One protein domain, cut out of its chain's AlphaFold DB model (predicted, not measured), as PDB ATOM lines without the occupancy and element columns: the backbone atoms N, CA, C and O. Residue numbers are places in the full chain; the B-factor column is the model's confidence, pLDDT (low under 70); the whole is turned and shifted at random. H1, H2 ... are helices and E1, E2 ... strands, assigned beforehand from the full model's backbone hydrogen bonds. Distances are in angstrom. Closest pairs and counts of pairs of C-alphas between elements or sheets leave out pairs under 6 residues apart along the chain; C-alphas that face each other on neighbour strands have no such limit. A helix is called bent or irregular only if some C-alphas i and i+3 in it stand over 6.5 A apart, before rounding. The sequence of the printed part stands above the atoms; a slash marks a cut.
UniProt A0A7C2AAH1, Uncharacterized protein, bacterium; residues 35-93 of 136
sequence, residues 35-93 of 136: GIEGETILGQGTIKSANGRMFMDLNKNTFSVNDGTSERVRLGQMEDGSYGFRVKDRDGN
ATOM      1  N   GLY A  35      14.980 -66.205 104.079       56.06
ATOM      2  CA  GLY A  35      16.030 -65.334 103.560       56.06
ATOM      3  C   GLY A  35      15.520 -64.529 102.366       56.06
ATOM      4  O   GLY A  35      15.037 -65.106 101.397       56.06
ATOM      5  N   ILE A  36      15.656 -63.206 102.418       62.25
ATOM      6  CA  ILE A  36      15.356 -62.318 101.291       62.25
ATOM      7  C   ILE A  36      16.682 -61.941 100.633       62.25
ATOM      8  O   ILE A  36      17.564 -61.379 101.284       62.25
ATOM      9  N   GLU A  37      16.840 -62.260  99.350       61.56
ATOM     10  CA  GLU A  37      18.059 -61.948  98.602       61.56
ATOM     11  C   GLU A  37      18.298 -60.429  98.534       61.56
ATOM     12  O   GLU A  37      17.394 -59.654  98.212       61.56
ATOM     13  N   GLY A  38      19.534 -59.992  98.798       53.28
ATOM     14  CA  GLY A  38      19.889 -58.567  98.861       53.28
ATOM     15  C   GLY A  38      19.646 -57.792  97.559       53.28
ATOM     16  O   GLY A  38      19.316 -56.608  97.601       53.28
ATOM     17  N   GLU A  39      19.724 -58.452  96.400       56.75
ATOM     18  CA  GLU A  39      19.414 -57.837  95.099       56.75
ATOM     19  C   GLU A  39      17.930 -57.450  94.970       56.75
ATOM     20  O   GLU A  39      17.603 -56.436  94.350       56.75
ATOM     21  N   THR A  40      17.032 -58.185  95.637       56.59
ATOM     22  CA  THR A  40      15.595 -57.863  95.697       56.59
ATOM     23  C   THR A  40      15.350 -56.579  96.502       56.59
ATOM     24  O   THR A  40      14.497 -55.766  96.138       56.59
ATOM     25  N   ILE A  41      16.157 -56.343  97.544       61.16
ATOM     26  CA  ILE A  41      16.103 -55.138  98.389       61.16
ATOM     27  C   ILE A  41      16.586 -53.907  97.609       61.16
ATOM     28  O   ILE A  41      15.945 -52.858  97.647       61.16
ATOM     29  N   LEU A  42      17.699 -54.039  96.879       54.53
ATOM     30  CA  LEU A  42      18.360 -52.920  96.199       54.53
ATOM     31  C   LEU A  42      17.745 -52.572  94.831       54.53
ATOM     32  O   LEU A  42      17.825 -51.420  94.414       54.53
ATOM     33  N   GLY A  43      17.135 -53.536  94.129       57.47
ATOM     34  CA  GLY A  43      16.653 -53.350  92.754       57.47
ATOM     35  C   GLY A  43      15.168 -53.005  92.601       57.47
ATOM     36  O   GLY A  43      14.793 -52.380  91.612       57.47
ATOM     37  N   GLN A  44      14.311 -53.406  93.548       66.19
ATOM     38  CA  GLN A  44      12.849 -53.233  93.435       66.19
ATOM     39  C   GLN A  44      12.235 -52.403  94.569       66.19
ATOM     40  O   GLN A  44      11.061 -52.036  94.494       66.19
ATOM     41  N   GLY A  45      12.999 -52.122  95.631       77.88
ATOM     42  CA  GLY A  45      12.500 -51.427  96.819       77.88
ATOM     43  C   GLY A  45      11.334 -52.153  97.497       77.88
ATOM     44  O   GLY A  45      10.577 -51.525  98.220       77.88
ATOM     45  N   THR A  46      11.150 -53.455  97.244       82.88
ATOM     46  CA  THR A  46      10.075 -54.258  97.833       82.88
ATOM     47  C   THR A  46      10.650 -55.537  98.416       82.88
ATOM     48  O   THR A  46      11.310 -56.307  97.728       82.88
ATOM     49  N   ILE A  47      10.353 -55.781  99.683       85.94
ATOM     50  CA  ILE A  47      10.689 -56.993 100.420       85.94
ATOM     51  C   ILE A  47       9.393 -57.780 100.592       85.94
ATOM     52  O   ILE A  47       8.426 -57.217 101.088       85.94
ATOM     53  N   LYS A  48       9.330 -59.053 100.197       84.31
ATOM     54  CA  LYS A  48       8.100 -59.859 100.282       84.31
ATOM     55  C   LYS A  48       8.382 -61.276 100.768       84.31
ATOM     56  O   LYS A  48       9.454 -61.798 100.488       84.31
ATOM     57  N   SER A  49       7.409 -61.881 101.443       83.88
ATOM     58  CA  SER A  49       7.419 -63.308 101.772       83.88
ATOM     59  C   SER A  49       7.201 -64.173 100.527       83.88
ATOM     60  O   SER A  49       6.640 -63.717  99.525       83.88
ATOM     61  N   ALA A  50       7.554 -65.454 100.609       79.38
ATOM     62  CA  ALA A  50       7.548 -66.394  99.490       79.38
ATOM     63  C   ALA A  50       6.142 -66.596  98.926       79.38
ATOM     64  O   ALA A  50       5.944 -66.738  97.721       79.38
ATOM     65  N   ASN A  51       5.139 -66.563  99.805       81.56
ATOM     66  CA  ASN A  51       3.726 -66.644  99.441       81.56
ATOM     67  C   ASN A  51       3.107 -65.285  99.058       81.56
ATOM     68  O   ASN A  51       1.906 -65.222  98.807       81.56
ATOM     69  N   GLY A  52       3.888 -64.200  99.068       84.12
ATOM     70  CA  GLY A  52       3.450 -62.841  98.749       84.12
ATOM     71  C   GLY A  52       2.451 -62.233  99.737       84.12
ATOM     72  O   GLY A  52       1.881 -61.182  99.446       84.12
ATOM     73  N   ARG A  53       2.204 -62.873 100.887       87.88
ATOM     74  CA  ARG A  53       1.207 -62.422 101.870       87.88
ATOM     75  C   ARG A  53       1.703 -61.307 102.767       87.88
ATOM     76  O   ARG A  53       0.885 -60.572 103.298       87.88
ATOM     77  N   MET A  54       3.009 -61.181 102.941       90.81
ATOM     78  CA  MET A  54       3.628 -60.094 103.687       90.81
ATOM     79  C   MET A  54       4.561 -59.361 102.743       90.81
ATOM     80  O   MET A  54       5.373 -60.000 102.077       90.81
ATOM     81  N   PHE A  55       4.463 -58.037 102.679       90.06
ATOM     82  CA  PHE A  55       5.457 -57.257 101.958       90.06
ATOM     83  C   PHE A  55       5.662 -55.868 102.548       90.06
ATOM     84  O   PHE A  55       4.743 -55.246 103.079       90.06
ATOM     85  N   MET A  56       6.892 -55.389 102.432       91.56
ATOM     86  CA  MET A  56       7.339 -54.048 102.751       91.56
ATOM     87  C   MET A  56       7.758 -53.363 101.449       91.56
ATOM     88  O   MET A  56       8.693 -53.809 100.792       91.56
ATOM     89  N   ASP A  57       7.061 -52.297 101.076       90.31
ATOM     90  CA  ASP A  57       7.406 -51.417  99.957       90.31
ATOM     91  C   ASP A  57       8.142 -50.200 100.533       90.31
ATOM     92  O   ASP A  57       7.548 -49.340 101.187       90.31
ATOM     93  N   LEU A  58       9.456 -50.172 100.325       87.50
ATOM     94  CA  LEU A  58      10.380 -49.137 100.786       87.50
ATOM     95  C   LEU A  58      10.191 -47.821 100.022       87.50
ATOM     96  O   LEU A  58      10.497 -46.765 100.561       87.50
ATOM     97  N   ASN A  59       9.659 -47.861  98.796       87.25
ATOM     98  CA  ASN A  59       9.392 -46.649  98.018       87.25
ATOM     99  C   ASN A  59       8.138 -45.928  98.520       87.25
ATOM    100  O   ASN A  59       8.047 -44.705  98.440       87.25
ATOM    101  N   LYS A  60       7.169 -46.692  99.032       88.50
ATOM    102  CA  LYS A  60       5.932 -46.163  99.622       88.50
ATOM    103  C   LYS A  60       5.980 -46.068 101.142       88.50
ATOM    104  O   LYS A  60       5.008 -45.636 101.745       88.50
ATOM    105  N   ASN A  61       7.076 -46.482 101.777       92.25
ATOM    106  CA  ASN A  61       7.186 -46.574 103.235       92.25
ATOM    107  C   ASN A  61       6.013 -47.353 103.858       92.25
ATOM    108  O   ASN A  61       5.422 -46.917 104.847       92.25
ATOM    109  N   THR A  62       5.640 -48.487 103.257       95.00
ATOM    110  CA  THR A  62       4.518 -49.313 103.724       95.00
ATOM    111  C   THR A  62       4.966 -50.714 104.076       95.00
ATOM    112  O   THR A  62       5.710 -51.334 103.325       95.00
ATOM    113  N   PHE A  63       4.434 -51.245 105.167       95.50
ATOM    114  CA  PHE A  63       4.375 -52.669 105.450       95.50
ATOM    115  C   PHE A  63       2.922 -53.123 105.346       95.50
ATOM    116  O   PHE A  63       2.024 -52.458 105.863       95.50
ATOM    117  N   SER A  64       2.673 -54.258 104.706       95.62
ATOM    118  CA  SER A  64       1.322 -54.781 104.560       95.62
ATOM    119  C   SER A  64       1.252 -56.299 104.667       95.62
ATOM    120  O   SER A  64       2.208 -57.023 104.373       95.62
ATOM    121  N   VAL A  65       0.080 -56.768 105.090       96.00
ATOM    122  CA  VAL A  65      -0.291 -58.180 105.111       96.00
ATOM    123  C   VAL A  65      -1.586 -58.347 104.336       96.00
ATOM    124  O   VAL A  65      -2.554 -57.625 104.576       96.00
ATOM    125  N   ASN A  66      -1.628 -59.315 103.429       94.44
ATOM    126  CA  ASN A  66      -2.814 -59.706 102.681       94.44
ATOM    127  C   ASN A  66      -3.172 -61.174 102.950       94.44
ATOM    128  O   ASN A  66      -2.345 -61.971 103.389       94.44
ATOM    129  N   ASP A  67      -4.419 -61.543 102.677       91.81
ATOM    130  CA  ASP A  67      -4.899 -62.924 102.807       91.81
ATOM    131  C   ASP A  67      -4.868 -63.715 101.486       91.81
ATOM    132  O   ASP A  67      -5.483 -64.774 101.375       91.81
ATOM    133  N   GLY A  68      -4.144 -63.212 100.483       89.06
ATOM    134  CA  GLY A  68      -4.113 -63.730  99.115       89.06
ATOM    135  C   GLY A  68      -5.166 -63.123  98.184       89.06
ATOM    136  O   GLY A  68      -5.056 -63.291  96.974       89.06
ATOM    137  N   THR A  69      -6.167 -62.405  98.705       90.31
ATOM    138  CA  THR A  69      -7.170 -61.698  97.886       90.31
ATOM    139  C   THR A  69      -7.150 -60.198  98.134       90.31
ATOM    140  O   THR A  69      -7.317 -59.413  97.203       90.31
ATOM    141  N   SER A  70      -6.961 -59.763  99.378       93.75
ATOM    142  CA  SER A  70      -6.976 -58.342  99.724       93.75
ATOM    143  C   SER A  70      -6.035 -58.024 100.876       93.75
ATOM    144  O   SER A  70      -5.739 -58.869 101.721       93.75
ATOM    145  N   GLU A  71      -5.568 -56.779 100.912       95.38
ATOM    146  CA  GLU A  71      -4.806 -56.244 102.037       95.38
ATOM    147  C   GLU A  71      -5.684 -56.210 103.297       95.38
ATOM    148  O   GLU A  71      -6.780 -55.643 103.299       95.38
ATOM    149  N   ARG A  72      -5.190 -56.827 104.372       97.44
ATOM    150  CA  ARG A  72      -5.847 -56.918 105.682       97.44
ATOM    151  C   ARG A  72      -5.181 -56.046 106.723       97.44
ATOM    152  O   ARG A  72      -5.864 -55.534 107.598       97.44
ATOM    153  N   VAL A  73      -3.871 -55.869 106.630       97.81
ATOM    154  CA  VAL A  73      -3.111 -55.018 107.538       97.81
ATOM    155  C   VAL A  73      -2.239 -54.098 106.711       97.81
ATOM    156  O   VAL A  73      -1.579 -54.557 105.783       97.81
ATOM    157  N   ARG A  74      -2.205 -52.821 107.080       97.50
ATOM    158  CA  ARG A  74      -1.247 -51.845 106.569       97.50
ATOM    159  C   ARG A  74      -0.670 -51.047 107.720       97.50
ATOM    160  O   ARG A  74      -1.415 -50.583 108.577       97.50
ATOM    161  N   LEU A  75       0.637 -50.853 107.698       97.75
ATOM    162  CA  LEU A  75       1.383 -49.939 108.548       97.75
ATOM    163  C   LEU A  75       2.234 -49.037 107.649       97.75
ATOM    164  O   LEU A  75       2.820 -49.518 106.682       97.75
ATOM    165  N   GLY A  76       2.334 -47.754 107.976       96.38
ATOM    166  CA  GLY A  76       3.096 -46.780 107.199       96.38
ATOM    167  C   GLY A  76       2.184 -45.884 106.372       96.38
ATOM    168  O   GLY A  76       1.131 -45.477 106.861       96.38
ATOM    169  N   GLN A  77       2.585 -45.547 105.147       95.38
ATOM    170  CA  GLN A  77       1.838 -44.589 104.333       95.38
ATOM    171  C   GLN A  77       0.494 -45.144 103.811       95.38
ATOM    172  O   GLN A  77       0.396 -46.230 103.230       95.38
ATOM    173  N   MET A  78      -0.569 -44.373 103.996       94.69
ATOM    174  CA  MET A  78      -1.926 -44.640 103.527       94.69
ATOM    175  C   MET A  78      -2.140 -44.090 102.114       94.69
ATOM    176  O   MET A  78      -1.295 -43.391 101.556       94.69
ATOM    177  N   GLU A  79      -3.274 -44.425 101.499       91.50
ATOM    178  CA  GLU A  79      -3.599 -44.010 100.128       91.50
ATOM    179  C   GLU A  79      -3.763 -42.490  99.976       91.50
ATOM    180  O   GLU A  79      -3.538 -41.957  98.892       91.50
ATOM    181  N   ASP A  80      -4.121 -41.798 101.058       90.56
ATOM    182  CA  ASP A  80      -4.215 -40.335 101.144       90.56
ATOM    183  C   ASP A  80      -2.868 -39.656 101.467       90.56
ATOM    184  O   ASP A  80      -2.793 -38.433 101.555       90.56
ATOM    185  N   GLY A  81      -1.794 -40.437 101.633       91.38
ATOM    186  CA  GLY A  81      -0.460 -39.955 101.980       91.38
ATOM    187  C   GLY A  81      -0.202 -39.788 103.480       91.38
ATOM    188  O   GLY A  81       0.955 -39.564 103.843       91.38
ATOM    189  N   SER A  82      -1.222 -39.932 104.338       93.06
ATOM    190  CA  SER A  82      -1.056 -39.939 105.798       93.06
ATOM    191  C   SER A  82      -0.258 -41.159 106.263       93.06
ATOM    192  O   SER A  82      -0.170 -42.159 105.553       93.06
ATOM    193  N   TYR A  83       0.334 -41.101 107.456       95.50
ATOM    194  CA  TYR A  83       0.981 -42.264 108.066       95.50
ATOM    195  C   TYR A  83       0.078 -42.872 109.132       95.50
ATOM    196  O   TYR A  83      -0.587 -42.163 109.886       95.50
ATOM    197  N   GLY A  84       0.055 -44.199 109.211       96.62
ATOM    198  CA  GLY A  84      -0.792 -44.856 110.188       96.62
ATOM    199  C   GLY A  84      -0.748 -46.374 110.187       96.62
ATOM    200  O   GLY A  84       0.142 -47.006 109.621       96.62
ATOM    201  N   PHE A  85      -1.767 -46.950 110.811       97.56
ATOM    202  CA  PHE A  85      -2.015 -48.373 110.936       97.56
ATOM    203  C   PHE A  85      -3.496 -48.675 110.682       97.56
ATOM    204  O   PHE A  85      -4.380 -48.098 111.318       97.56
ATOM    205  N   ARG A  86      -3.779 -49.589 109.751       97.94
ATOM    206  CA  ARG A  86      -5.134 -50.004 109.383       97.94
ATOM    207  C   ARG A  86      -5.263 -51.521 109.418       97.94
ATOM    208  O   ARG A  86      -4.411 -52.225 108.880       97.94
ATOM    209  N   VAL A  87      -6.367 -52.007 109.983       98.25
ATOM    210  CA  VAL A  87      -6.751 -53.425 109.979       98.25
ATOM    211  C   VAL A  87      -8.152 -53.587 109.403       98.25
ATOM    212  O   VAL A  87      -9.078 -52.872 109.795       98.25
ATOM    213  N   LYS A  88      -8.310 -54.549 108.493       98.12
ATOM    214  CA  LYS A  88      -9.578 -54.954 107.884       98.12
ATOM    215  C   LYS A  88      -9.892 -56.414 108.203       98.12
ATOM    216  O   LYS A  88      -8.984 -57.241 108.278       98.12
ATOM    217  N   ASP A  89     -11.172 -56.736 108.348       96.44
ATOM    218  CA  ASP A  89     -11.634 -58.126 108.391       96.44
ATOM    219  C   ASP A  89     -11.598 -58.783 106.998       96.44
ATOM    220  O   ASP A  89     -11.119 -58.179 106.035       96.44
ATOM    221  N   ARG A  90     -12.090 -60.026 106.882       94.81
ATOM    222  CA  ARG A  90     -12.143 -60.784 105.617       94.81
ATOM    223  C   ARG A  90     -13.092 -60.170 104.581       94.81
ATOM    224  O   ARG A  90     -12.827 -60.271 103.383       94.81
ATOM    225  N   ASP A  91     -14.142 -59.499 105.019       95.50
ATOM    226  CA  ASP A  91     -15.124 -58.883 104.127       95.50
ATOM    227  C   ASP A  91     -14.679 -57.480 103.677       95.50
ATOM    228  O   ASP A  91     -15.271 -56.884 102.781       95.50
ATOM    229  N   GLY A  92     -13.572 -56.981 104.240       95.81
ATOM    230  CA  GLY A  92     -12.973 -55.693 103.904       95.81
ATOM    231  C   GLY A  92     -13.419 -54.556 104.820       95.81
ATOM    232  O   GLY A  92     -13.010 -53.414 104.596       95.81
ATOM    233  N   ASN A  93     -14.201 -54.846 105.864       97.25
ATOM    234  CA  ASN A  93     -14.615 -53.843 106.837       97.25
ATOM    235  C   ASN A  93     -13.411 -53.413 107.672       97.25
ATOM    236  O   ASN A  93     -12.639 -54.245 108.148       97.25
TER     237      ASN A  93
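AT A GLANCE: This is residues 35 to 93 of the 136 residues of an uncharacterized protein of bacterium (UniProt A0A7C2AAH1). A single sheet of five strands, E1 to E5, makes a wall in which the strands stand side by side in chain order, each turning back on the one before, and no named helix covers either face. The short helix H1 sits at one end of this row, by the edge strand E1, and only grazes the sheet. The printed part has 59 residues with one named helix and five named strands, in the order H1 E1 E2 E3 E4 E5 along the chain; the sheet order is E1 - E2 - E3 - E4 - E5, all antiparallel, and the class is mixed, helices and strands. The outline is flat, spanning 36 by 25 by 13 A, and the whole is only just compact, close to loose, with a radius of gyration of the C-alphas of 12.1 A.

HOW THE PARTS SIT: The sheet is a meander, each strand the antiparallel neighbour of the one before, and from edge to edge its strands' lines turn by 31 degrees. The inner strands E3, residues 62 to 66, and E4, residues 71 to 77, form a hairpin with 177 degrees between their directions; N 63 and O 75 are 2.8 A apart, within hydrogen-bond range, and so are N 65 and O 73, at 2.8 A. On one side, E4 forms a hairpin with the edge strand E5, residues 83 to 88, at 174 degrees. Their C-alphas 75 and 85 face each other at 4.4 A, and N 74 and O 86 are within hydrogen-bond range at 2.9 A. On the other side, E3 forms a hairpin with the inner strand E2, residues 54 to 57, at 155 degrees. Here N 55 and O 64 are within hydrogen-bond range at 3.0 A, as are N 57 and O 62 at 2.8 A. E2 in turn forms a hairpin with the other edge strand, E1, residues 46 to 48, at 174 degrees, with N 56 and O 47 within hydrogen-bond range at 2.7 A. E1 is apart from E4 and from E5, and E2 is apart from E5. H1, residues 38 to 44, is on the sheet but only grazes it; its closest C-alphas to E1 are those of Ile 41 and Ile 47, 6.1 A apart. In the backbone of H1, 2 of 3 O i to N i+4 pairs are within hydrogen-bond range.

IN THESE COORDINATES: The longest strand by residues is E4, whose seven residues 71 to 77 measure 13.6 A from first to last C-alpha. E5, residues 83 to 88, measures 16.5 A and ends with C-alpha 88 at (-9.578, -54.954, 107.884). E3, residues 62 to 66, measures 12.8 A, and C-alpha 62 is at (4.518, -49.313, 103.724). E2, residues 54 to 57, and E1, residues 46 to 48, are shorter. H1, residues 38 to 44, measures 10.4 A and begins with C-alpha 38 at (19.889, -58.567, 98.861). H1 is neither bent nor irregular, but only just: C-alphas 41 and 44 are 6.2 A apart.

THE WHOLE: The two C-alphas farthest apart are those of Glu 39 and Asn 93, at 36.2 A. Of the element centres, that of E3 is nearest to the mean of the C-alphas, at 2.4 A, and that of H1 is farthest, at 15.7 A. The printed part has no cut, and the five links between successive named elements are tight. The mean pLDDT of the printed part is 86.4; residues 35 to 44 are under 70, and H1 has a mean of 58.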